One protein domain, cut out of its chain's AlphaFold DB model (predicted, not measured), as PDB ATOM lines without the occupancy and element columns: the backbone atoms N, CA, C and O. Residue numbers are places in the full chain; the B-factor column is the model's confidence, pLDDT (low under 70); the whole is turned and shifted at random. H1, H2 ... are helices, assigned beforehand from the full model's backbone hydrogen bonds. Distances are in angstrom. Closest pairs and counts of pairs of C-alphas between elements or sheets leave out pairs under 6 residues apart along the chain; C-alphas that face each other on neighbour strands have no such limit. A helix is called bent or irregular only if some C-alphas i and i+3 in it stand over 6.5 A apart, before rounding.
ATOM      1  N   PRO A  23      -4.554  59.025  43.787       90.50
ATOM      2  CA  PRO A  23      -3.707  58.690  42.636       90.50
ATOM      3  C   PRO A  23      -3.992  57.291  42.085       90.50
ATOM      4  O   PRO A  23      -3.783  57.011  40.901       90.50
ATOM      5  N   GLN A  24      -4.474  56.411  42.964       91.69
ATOM      6  CA  GLN A  24      -4.868  55.058  42.629       91.69
ATOM      7  C   GLN A  24      -6.009  55.039  41.599       91.69
ATOM      8  O   GLN A  24      -5.872  54.396  40.555       91.69
ATOM      9  N   ASP A  25      -7.078  55.794  41.849       90.81
ATOM     10  CA  ASP A  25      -8.264  55.886  40.992       90.81
ATOM     11  C   ASP A  25      -8.051  56.767  39.757       90.81
ATOM     12  O   ASP A  25      -8.586  56.468  38.691       90.81
ATOM     13  N   VAL A  26      -7.206  57.796  39.862       86.75
ATOM     14  CA  VAL A  26      -6.894  58.715  38.753       86.75
ATOM     15  C   VAL A  26      -6.173  58.030  37.587       86.75
ATOM     16  O   VAL A  26      -6.286  58.470  36.444       86.75
ATOM     17  N   GLY A  27      -5.417  56.953  37.829       89.44
ATOM     18  CA  GLY A  27      -4.757  56.276  36.710       89.44
ATOM     19  C   GLY A  27      -4.006  54.988  37.004       89.44
ATOM     20  O   GLY A  27      -3.842  54.189  36.084       89.44
ATOM     21  N   ILE A  28      -3.586  54.725  38.245       92.12
ATOM     22  CA  ILE A  28      -2.836  53.494  38.548       92.12
ATOM     23  C   ILE A  28      -3.721  52.256  38.332       92.12
ATOM     24  O   ILE A  28      -3.285  51.310  37.678       92.12
ATOM     25  N   ILE A  29      -4.977  52.271  38.797       93.25
ATOM     26  CA  ILE A  29      -5.932  51.173  38.565       93.25
ATOM     27  C   ILE A  29      -6.218  51.004  37.072       93.25
ATOM     28  O   ILE A  29      -6.286  49.875  36.589       93.25
ATOM     29  N   ILE A  30      -6.381  52.105  36.337       92.25
ATOM     30  CA  ILE A  30      -6.658  52.068  34.895       92.25
ATOM     31  C   ILE A  30      -5.485  51.425  34.154       92.25
ATOM     32  O   ILE A  30      -5.689  50.500  33.368       92.25
ATOM     33  N   LEU A  31      -4.256  51.859  34.448       93.62
ATOM     34  CA  LEU A  31      -3.039  51.271  33.895       93.62
ATOM     35  C   LEU A  31      -2.963  49.777  34.206       93.62
ATOM     36  O   LEU A  31      -2.743  48.973  33.305       93.62
ATOM     37  N   PHE A  32      -3.155  49.409  35.471       94.69
ATOM     38  CA  PHE A  32      -3.088  48.024  35.916       94.69
ATOM     39  C   PHE A  32      -4.108  47.143  35.181       94.69
ATOM     40  O   PHE A  32      -3.742  46.119  34.606       94.69
ATOM     41  N   LYS A  33      -5.372  47.584  35.102       94.81
ATOM     42  CA  LYS A  33      -6.436  46.885  34.364       94.81
ATOM     43  C   LYS A  33      -6.115  46.747  32.876       94.81
ATOM     44  O   LYS A  33      -6.359  45.689  32.306       94.81
ATOM     45  N   ALA A  34      -5.536  47.773  32.254       95.75
ATOM     46  CA  ALA A  34      -5.130  47.711  30.852       95.75
ATOM     47  C   ALA A  34      -4.028  46.661  30.612       95.75
ATOM     48  O   ALA A  34      -4.051  45.959  29.601       95.75
ATOM     49  N   GLN A  35      -3.087  46.515  31.548       96.12
ATOM     50  CA  GLN A  35      -2.032  45.502  31.456       96.12
ATOM     51  C   GLN A  35      -2.583  44.091  31.666       96.12
ATOM     52  O   GLN A  35      -2.252  43.197  30.890       96.12
ATOM     53  N   ILE A  36      -3.494  43.907  32.625       96.56
ATOM     54  CA  ILE A  36      -4.228  42.644  32.788       96.56
ATOM     55  C   ILE A  36      -4.977  42.277  31.507       96.56
ATOM     56  O   ILE A  36      -4.825  41.161  31.019       96.56
ATOM     57  N   ALA A  37      -5.721  43.215  30.916       96.25
ATOM     58  CA  ALA A  37      -6.460  42.974  29.679       96.25
ATOM     59  C   ALA A  37      -5.529  42.568  28.524       96.25
ATOM     60  O   ALA A  37      -5.831  41.649  27.767       96.25
ATOM     61  N   LYS A  38      -4.352  43.197  28.415       96.69
ATOM     62  CA  LYS A  38      -3.342  42.827  27.415       96.69
ATOM     63  C   LYS A  38      -2.841  41.390  27.599       96.69
ATOM     64  O   LYS A  38      -2.699  40.676  26.607       96.69
ATOM     65  N   ILE A  39      -2.562  40.979  28.838       96.12
ATOM     66  CA  ILE A  39      -2.139  39.606  29.156       96.12
ATOM     67  C   ILE A  39      -3.271  38.624  28.831       96.12
ATOM     68  O   ILE A  39      -3.038  37.631  28.146       96.12
ATOM     69  N   GLN A  40      -4.501  38.945  29.239       95.88
ATOM     70  CA  GLN A  40      -5.684  38.125  28.989       95.88
ATOM     71  C   GLN A  40      -5.936  37.909  27.497       95.88
ATOM     72  O   GLN A  40      -6.140  36.777  27.074       95.88
ATOM     73  N   HIS A  41      -5.896  38.971  26.688       96.06
ATOM     74  CA  HIS A  41      -6.104  38.853  25.245       96.06
ATOM     75  C   HIS A  41      -5.065  37.940  24.600       96.06
ATOM     76  O   HIS A  41      -5.423  37.105  23.777       96.06
ATOM     77  N   ARG A  42      -3.792  38.063  24.999       96.25
ATOM     78  CA  ARG A  42      -2.737  37.176  24.504       96.25
ATOM     79  C   ARG A  42      -3.004  35.725  24.895       96.25
ATOM     80  O   ARG A  42      -3.014  34.874  24.022       96.25
ATOM     81  N   HIS A  43      -3.318  35.471  26.164       95.38
ATOM     82  CA  HIS A  43      -3.635  34.127  26.642       95.38
ATOM     83  C   HIS A  43      -4.796  33.483  25.871       95.38
ATOM     84  O   HIS A  43      -4.718  32.314  25.505       95.38
ATOM     85  N   VAL A  44      -5.868  34.238  25.615       95.62
ATOM     86  CA  VAL A  44      -7.037  33.738  24.877       95.62
ATOM     87  C   VAL A  44      -6.685  33.427  23.424       95.62
ATOM     88  O   VAL A  44      -7.118  32.396  22.921       95.62
ATOM     89  N   VAL A  45      -5.893  34.281  22.764       96.94
ATOM     90  CA  VAL A  45      -5.416  34.030  21.395       96.94
ATOM     91  C   VAL A  45      -4.548  32.773  21.349       96.94
ATOM     92  O   VAL A  45      -4.840  31.883  20.559       96.94
ATOM     93  N   ASP A  46      -3.573  32.642  22.252       95.69
ATOM     94  CA  ASP A  46      -2.685  31.473  22.305       95.69
ATOM     95  C   ASP A  46      -3.491  30.172  22.519       95.69
ATOM     96  O   ASP A  46      -3.305  29.173  21.824       95.69
ATOM     97  N   ARG A  47      -4.469  30.190  23.438       95.06
ATOM     98  CA  ARG A  47      -5.356  29.039  23.700       95.06
ATOM     99  C   ARG A  47      -6.270  28.723  22.521       95.06
ATOM    100  O   ARG A  47      -6.589  27.553  22.302       95.06
ATOM    101  N   PHE A  48      -6.713  29.745  21.795       95.56
ATOM    102  CA  PHE A  48      -7.530  29.582  20.601       95.56
ATOM    103  C   PHE A  48      -6.730  28.938  19.467       95.56
ATOM    104  O   PHE A  48      -7.217  27.981  18.868       95.56
ATOM    105  N   ASP A  49      -5.496  29.383  19.229       96.25
ATOM    106  CA  ASP A  49      -4.601  28.787  18.231       96.25
ATOM    107  C   ASP A  49      -4.305  27.313  18.557       96.25
ATOM    108  O   ASP A  49      -4.409  26.442  17.686       96.25
ATOM    109  N   ASP A  50      -4.050  26.992  19.829       94.19
ATOM    110  CA  ASP A  50      -3.868  25.602  20.247       94.19
ATOM    111  C   ASP A  50      -5.145  24.759  20.070       94.19
ATOM    112  O   ASP A  50      -5.081  23.573  19.722       94.19
ATOM    113  N   LEU A  51      -6.320  25.345  20.336       94.25
ATOM    114  CA  LEU A  51      -7.605  24.686  20.117       94.25
ATOM    115  C   LEU A  51      -7.820  24.417  18.626       94.25
ATOM    116  O   LEU A  51      -8.205  23.301  18.280       94.25
ATOM    117  N   LEU A  52      -7.520  25.379  17.748       94.00
ATOM    118  CA  LEU A  52      -7.599  25.202  16.298       94.00
ATOM    119  C   LEU A  52      -6.747  24.018  15.821       94.00
ATOM    120  O   LEU A  52      -7.212  23.221  15.008       94.00
ATOM    121  N   GLY A  53      -5.538  23.854  16.369       94.12
ATOM    122  CA  GLY A  53      -4.673  22.713  16.059       94.12
ATOM    123  C   GLY A  53      -5.246  21.362  16.509       94.12
ATOM    124  O   GLY A  53      -5.031  20.343  15.853       94.12
ATOM    125  N   ARG A  54      -6.009  21.341  17.610       93.31
ATOM    126  CA  ARG A  54      -6.608  20.124  18.188       93.31
ATOM    127  C   ARG A  54      -8.028  19.831  17.694       93.31
ATOM    128  O   ARG A  54      -8.472  18.690  17.805       93.31
ATOM    129  N   LEU A  55      -8.721  20.816  17.116       90.94
ATOM    130  CA  LEU A  55     -10.112  20.730  16.647       90.94
ATOM    131  C   LEU A  55     -10.453  19.457  15.855       90.94
ATOM    132  O   LEU A  55     -11.513  18.889  16.127       90.94
ATOM    133  N   PRO A  56      -9.614  18.974  14.911       92.69
ATOM    134  CA  PRO A  56      -9.936  17.776  14.132       92.69
ATOM    135  C   PRO A  56     -10.072  16.502  14.975       92.69
ATOM    136  O   PRO A  56     -10.785  15.582  14.584       92.69
ATOM    137  N   ALA A  57      -9.397  16.441  16.128       92.88
ATOM    138  CA  ALA A  57      -9.408  15.288  17.026       92.88
ATOM    139  C   ALA A  57     -10.497  15.374  18.112       92.88
ATOM    140  O   ALA A  57     -10.728  14.398  18.827       92.88
ATOM    141  N   ILE A  58     -11.166  16.524  18.253       92.19
ATOM    142  CA  ILE A  58     -12.162  16.759  19.302       92.19
ATOM    143  C   ILE A  58     -13.548  16.310  18.806       92.19
ATOM    144  O   ILE A  58     -14.040  16.832  17.801       92.19
ATOM    145  N   PRO A  59     -14.226  15.379  19.509       94.12
ATOM    146  CA  PRO A  59     -15.598  15.000  19.182       94.12
ATOM    147  C   PRO A  59     -16.547  16.201  19.243       94.12
ATOM    148  O   PRO A  59     -16.476  16.993  20.179       94.12
ATOM    149  N   GLU A  60     -17.494  16.283  18.303       92.25
ATOM    150  CA  GLU A  60     -18.416  17.424  18.151       92.25
ATOM    151  C   GLU A  60     -19.080  17.853  19.469       92.25
ATOM    152  O   GLU A  60     -19.103  19.032  19.807       92.25
ATOM    153  N   ARG A  61     -19.514  16.872  20.274       93.69
ATOM    154  CA  ARG A  61     -20.172  17.078  21.575       93.69
ATOM    155  C   ARG A  61     -19.345  17.846  22.616       93.69
ATOM    156  O   ARG A  61     -19.912  18.274  23.613       93.69
ATOM    157  N   TYR A  62     -18.028  17.968  22.437       92.00
ATOM    158  CA  TYR A  62     -17.144  18.682  23.365       92.00
ATOM    159  C   TYR A  62     -16.655  20.027  22.822       92.00
ATOM    160  O   TYR A  62     -16.124  20.815  23.597       92.00
ATOM    161  N   LYS A  63     -16.845  20.328  21.531       90.56
ATOM    162  CA  LYS A  63     -16.295  21.547  20.915       90.56
ATOM    163  C   LYS A  63     -16.809  22.827  21.571       90.56
ATOM    164  O   LYS A  63     -16.028  23.736  21.820       90.56
ATOM    165  N   GLU A  64     -18.099  22.883  21.892       90.50
ATOM    166  CA  GLU A  64     -18.701  24.049  22.547       90.50
ATOM    167  C   GLU A  64     -18.133  24.278  23.957       90.50
ATOM    168  O   GLU A  64     -17.808  25.408  24.313       90.50
ATOM    169  N   ASN A  65     -17.906  23.203  24.722       92.50
ATOM    170  CA  ASN A  65     -17.259  23.289  26.034       92.50
ATOM    171  C   ASN A  65     -15.808  23.777  25.923       92.50
ATOM    172  O   ASN A  65     -15.381  24.604  26.724       92.50
ATOM    173  N   GLU A  66     -15.061  23.297  24.927       92.19
ATOM    174  CA  GLU A  66     -13.677  23.724  24.694       92.19
ATOM    175  C   GLU A  66     -13.607  25.218  24.349       92.19
ATOM    176  O   GLU A  66     -12.821  25.946  24.956       92.19
ATOM    177  N   ILE A  67     -14.490  25.699  23.463       90.56
ATOM    178  CA  ILE A  67     -14.615  27.126  23.123       90.56
ATOM    179  C   ILE A  67     -15.015  27.948  24.357       90.56
ATOM    180  O   ILE A  67     -14.406  28.982  24.637       90.56
ATOM    181  N   GLY A  68     -15.994  27.481  25.137       90.69
ATOM    182  CA  GLY A  68     -16.410  28.140  26.378       90.69
ATOM    183  C   GLY A  68     -15.291  28.215  27.423       90.69
ATOM    184  O   GLY A  68     -15.235  29.163  28.205       90.69
ATOM    185  N   SER A  69     -14.358  27.260  27.405       92.38
ATOM    186  CA  SER A  69     -13.252  27.172  28.361       92.38
ATOM    187  C   SER A  69     -12.051  28.073  28.051       92.38
ATOM    188  O   SER A  69     -11.124  28.138  28.863       92.38
ATOM    189  N   LEU A  70     -12.039  28.780  26.912       93.31
ATOM    190  CA  LEU A  70     -10.917  29.635  26.488       93.31
ATOM    191  C   LEU A  70     -10.582  30.734  27.506       93.31
ATOM    192  O   LEU A  70      -9.421  31.107  27.657       93.31
ATOM    193  N   PHE A  71     -11.590  31.213  28.234       91.94
ATOM    194  CA  PHE A  71     -11.444  32.244  29.264       91.94
ATOM    195  C   PHE A  71     -11.224  31.678  30.669       91.94
ATOM    196  O   PHE A  71     -11.048  32.453  31.609       91.94
ATOM    197  N   ASN A  72     -11.234  30.349  30.831       93.56
ATOM    198  CA  ASN A  72     -10.984  29.740  32.130       93.56
ATOM    199  C   ASN A  72      -9.564  30.072  32.579       93.56
ATOM    200  O   ASN A  72      -8.598  29.864  31.841       93.56
ATOM    201  N   LEU A  73      -9.472  30.560  33.810       94.94
ATOM    202  CA  LEU A  73      -8.238  30.962  34.454       94.94
ATOM    203  C   LEU A  73      -8.324  30.557  35.921       94.94
ATOM    204  O   LEU A  73      -9.306  30.867  36.599       94.94
ATOM    205  N   ASP A  74      -7.315  29.850  36.409       95.69
ATOM    206  CA  ASP A  74      -7.208  29.535  37.826       95.69
ATOM    207  C   ASP A  74      -6.664  30.737  38.623       95.69
ATOM    208  O   ASP A  74      -6.096  31.689  38.077       95.69
ATOM    209  N   VAL A  75      -6.836  30.694  39.945       97.19
ATOM    210  CA  VAL A  75      -6.451  31.799  40.833       97.19
ATOM    211  C   VAL A  75      -4.939  32.046  40.825       97.19
ATOM    212  O   VAL A  75      -4.528  33.203  40.878       97.19
ATOM    213  N   LEU A  76      -4.105  31.005  40.722       97.81
ATOM    214  CA  LEU A  76      -2.650  31.169  40.703       97.81
ATOM    215  C   LEU A  76      -2.215  31.912  39.436       97.81
ATOM    216  O   LEU A  76      -1.469  32.888  39.534       97.81
ATOM    217  N   SER A  77      -2.738  31.525  38.271       96.25
ATOM    218  CA  SER A  77      -2.486  32.235  37.013       96.25
ATOM    219  C   SER A  77      -2.952  33.693  37.081       96.25
ATOM    220  O   SER A  77      -2.224  34.601  36.680       96.25
ATOM    221  N   ALA A  78      -4.126  33.956  37.668       96.94
ATOM    222  CA  ALA A  78      -4.616  35.318  37.873       96.94
ATOM    223  C   ALA A  78      -3.689  36.153  38.782       96.94
ATOM    224  O   ALA A  78      -3.429  37.323  38.490       96.94
ATOM    225  N   MET A  79      -3.149  35.565  39.856       98.19
ATOM    226  CA  MET A  79      -2.182  36.229  40.741       98.19
ATOM    227  C   MET A  79      -0.863  36.536  40.024       98.19
ATOM    228  O   MET A  79      -0.322  37.628  40.179       98.19
ATOM    229  N   GLN A  80      -0.374  35.620  39.187       97.81
ATOM    230  CA  GLN A  80       0.825  35.840  38.373       97.81
ATOM    231  C   GLN A  80       0.616  36.945  37.328       97.81
ATOM    232  O   GLN A  80       1.518  37.746  37.063       97.81
ATOM    233  N   TRP A  81      -0.586  37.039  36.750       97.44
ATOM    234  CA  TRP A  81      -0.942  38.138  35.851       97.44
ATOM    235  C   TRP A  81      -0.984  39.469  36.598       97.44
ATOM    236  O   TRP A  81      -0.476  40.461  36.082       97.44
ATOM    237  N   ALA A  82      -1.534  39.487  37.816       97.00
ATOM    238  CA  ALA A  82      -1.522  40.653  38.696       97.00
ATOM    239  C   ALA A  82      -0.100  41.114  39.021       97.00
ATOM    240  O   ALA A  82       0.211  42.291  38.852       97.00
ATOM    241  N   GLU A  83       0.785  40.200  39.404       97.12
ATOM    242  CA  GLU A  83       2.195  40.514  39.636       97.12
ATOM    243  C   GLU A  83       2.856  41.097  38.378       97.12
ATOM    244  O   GLU A  83       3.435  42.184  38.420       97.12
ATOM    245  N   SER A  84       2.696  40.433  37.232       95.75
ATOM    246  CA  SER A  84       3.273  40.875  35.956       95.75
ATOM    247  C   SER A  84       2.753  42.253  35.528       95.75
ATOM    248  O   SER A  84       3.523  43.123  35.111       95.75
ATOM    249  N   ALA A  85       1.445  42.484  35.661       95.44
ATOM    250  CA  ALA A  85       0.815  43.766  35.370       95.44
ATOM    251  C   ALA A  85       1.335  44.869  36.299       95.44
ATOM    252  O   ALA A  85       1.643  45.966  35.826       95.44
ATOM    253  N   TRP A  86       1.499  44.583  37.592       95.06
ATOM    254  CA  TRP A  86       2.060  45.530  38.553       95.06
ATOM    255  C   TRP A  86       3.515  45.880  38.232       95.06
ATOM    256  O   TRP A  86       3.865  47.057  38.184       95.06
ATOM    257  N   LEU A  87       4.349  44.885  37.926       93.69
ATOM    258  CA  LEU A  87       5.754  45.097  37.561       93.69
ATOM    259  C   LEU A  87       5.919  45.904  36.264       93.69
ATOM    260  O   LEU A  87       6.926  46.589  36.085       93.69
ATOM    261  N   SER A  88       4.923  45.879  35.375       90.50
ATOM    262  CA  SER A  88       4.912  46.710  34.165       90.50
ATOM    263  C   SER A  88       4.567  48.187  34.428       90.50
ATOM    264  O   SER A  88       4.815  49.046  33.574       90.50
ATOM    265  N   ALA A  89       4.011  48.515  35.602       88.56
ATOM    266  CA  ALA A  89       3.702  49.887  35.972       88.56
ATOM    267  C   ALA A  89       4.995  50.673  36.224       88.56
ATOM    268  O   ALA A  89       5.749  50.425  37.163       88.56
ATOM    269  N   THR A  90       5.265  51.667  35.377       87.75
ATOM    270  CA  THR A  90       6.495  52.451  35.516       87.75
ATOM    271  C   THR A  90       6.397  53.441  36.676       87.75
ATOM    272  O   THR A  90       5.356  54.071  36.890       87.75
TER     273      THR A  90
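This is residues 23 to 90 of the 130 residues of the protein "AlNc14C399G11355 protein" of Albugo laibachii Nc14 (UniProt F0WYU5). One long helix, H1, makes the length of a thin rod, and the chain then folds back along it in two shorter helices: H2 packs on H1 with H1's residues 44 to 55, and H3 crosses H1 at its residues 32 to 39. H1 and H2 make a helical hairpin, while H2 and H3 are apart from each other. The printed part has 68 residues with three named helices, H1, H2 and H3 in that order, and no named strand; the class is all helix. The whole is loose, with a radius of gyration of the C-alphas of 15.6 A, and spans 51 by 19 by 17 A.

Find C-alpha 23 at (-3.707, 58.690, 42.636); from there H1, residues 23 to 57, runs 50.7 A to C-alpha 57 at (-9.408, 15.288, 17.026). It is irregular, with C-alphas 26 and 29 7.6 A apart, and has a kink of 28 degrees near residue 51. H2, residues 60 to 71, covers 19.8 A and is irregular too, with C-alphas 61 and 64 7.2 A apart. H3, residues 75 to 88, covers 19.9 A and ends at C-alpha 88 at (4.912, 46.710, 34.165).

Start on H1 at Val 44, where H2 touches it: the closest C-alphas, of Val 44 and Leu 70, are 5.9 A apart. The two run opposite ways at a shallow tilt of 22 degrees. Go back along H1 to Gln 35, where H3 touches it: the closest C-alphas, of Gln 35 and Ala 85, are 5.1 A apart. These two run opposite ways at a steep tilt of 53 degrees. Every O i to N i+4 pair is within hydrogen-bond range in H3, against 27 of 31 in H1 and 4 of 8 in H2.

Look to Pro 23 and Pro 59 for the two C-alphas farthest apart, 51.0 A. The printed part has no cut, and both links, H1 to H2 and H2 to H3, are tight. The mean pLDDT of the printed part is 93.9, and no printed residue is under 70.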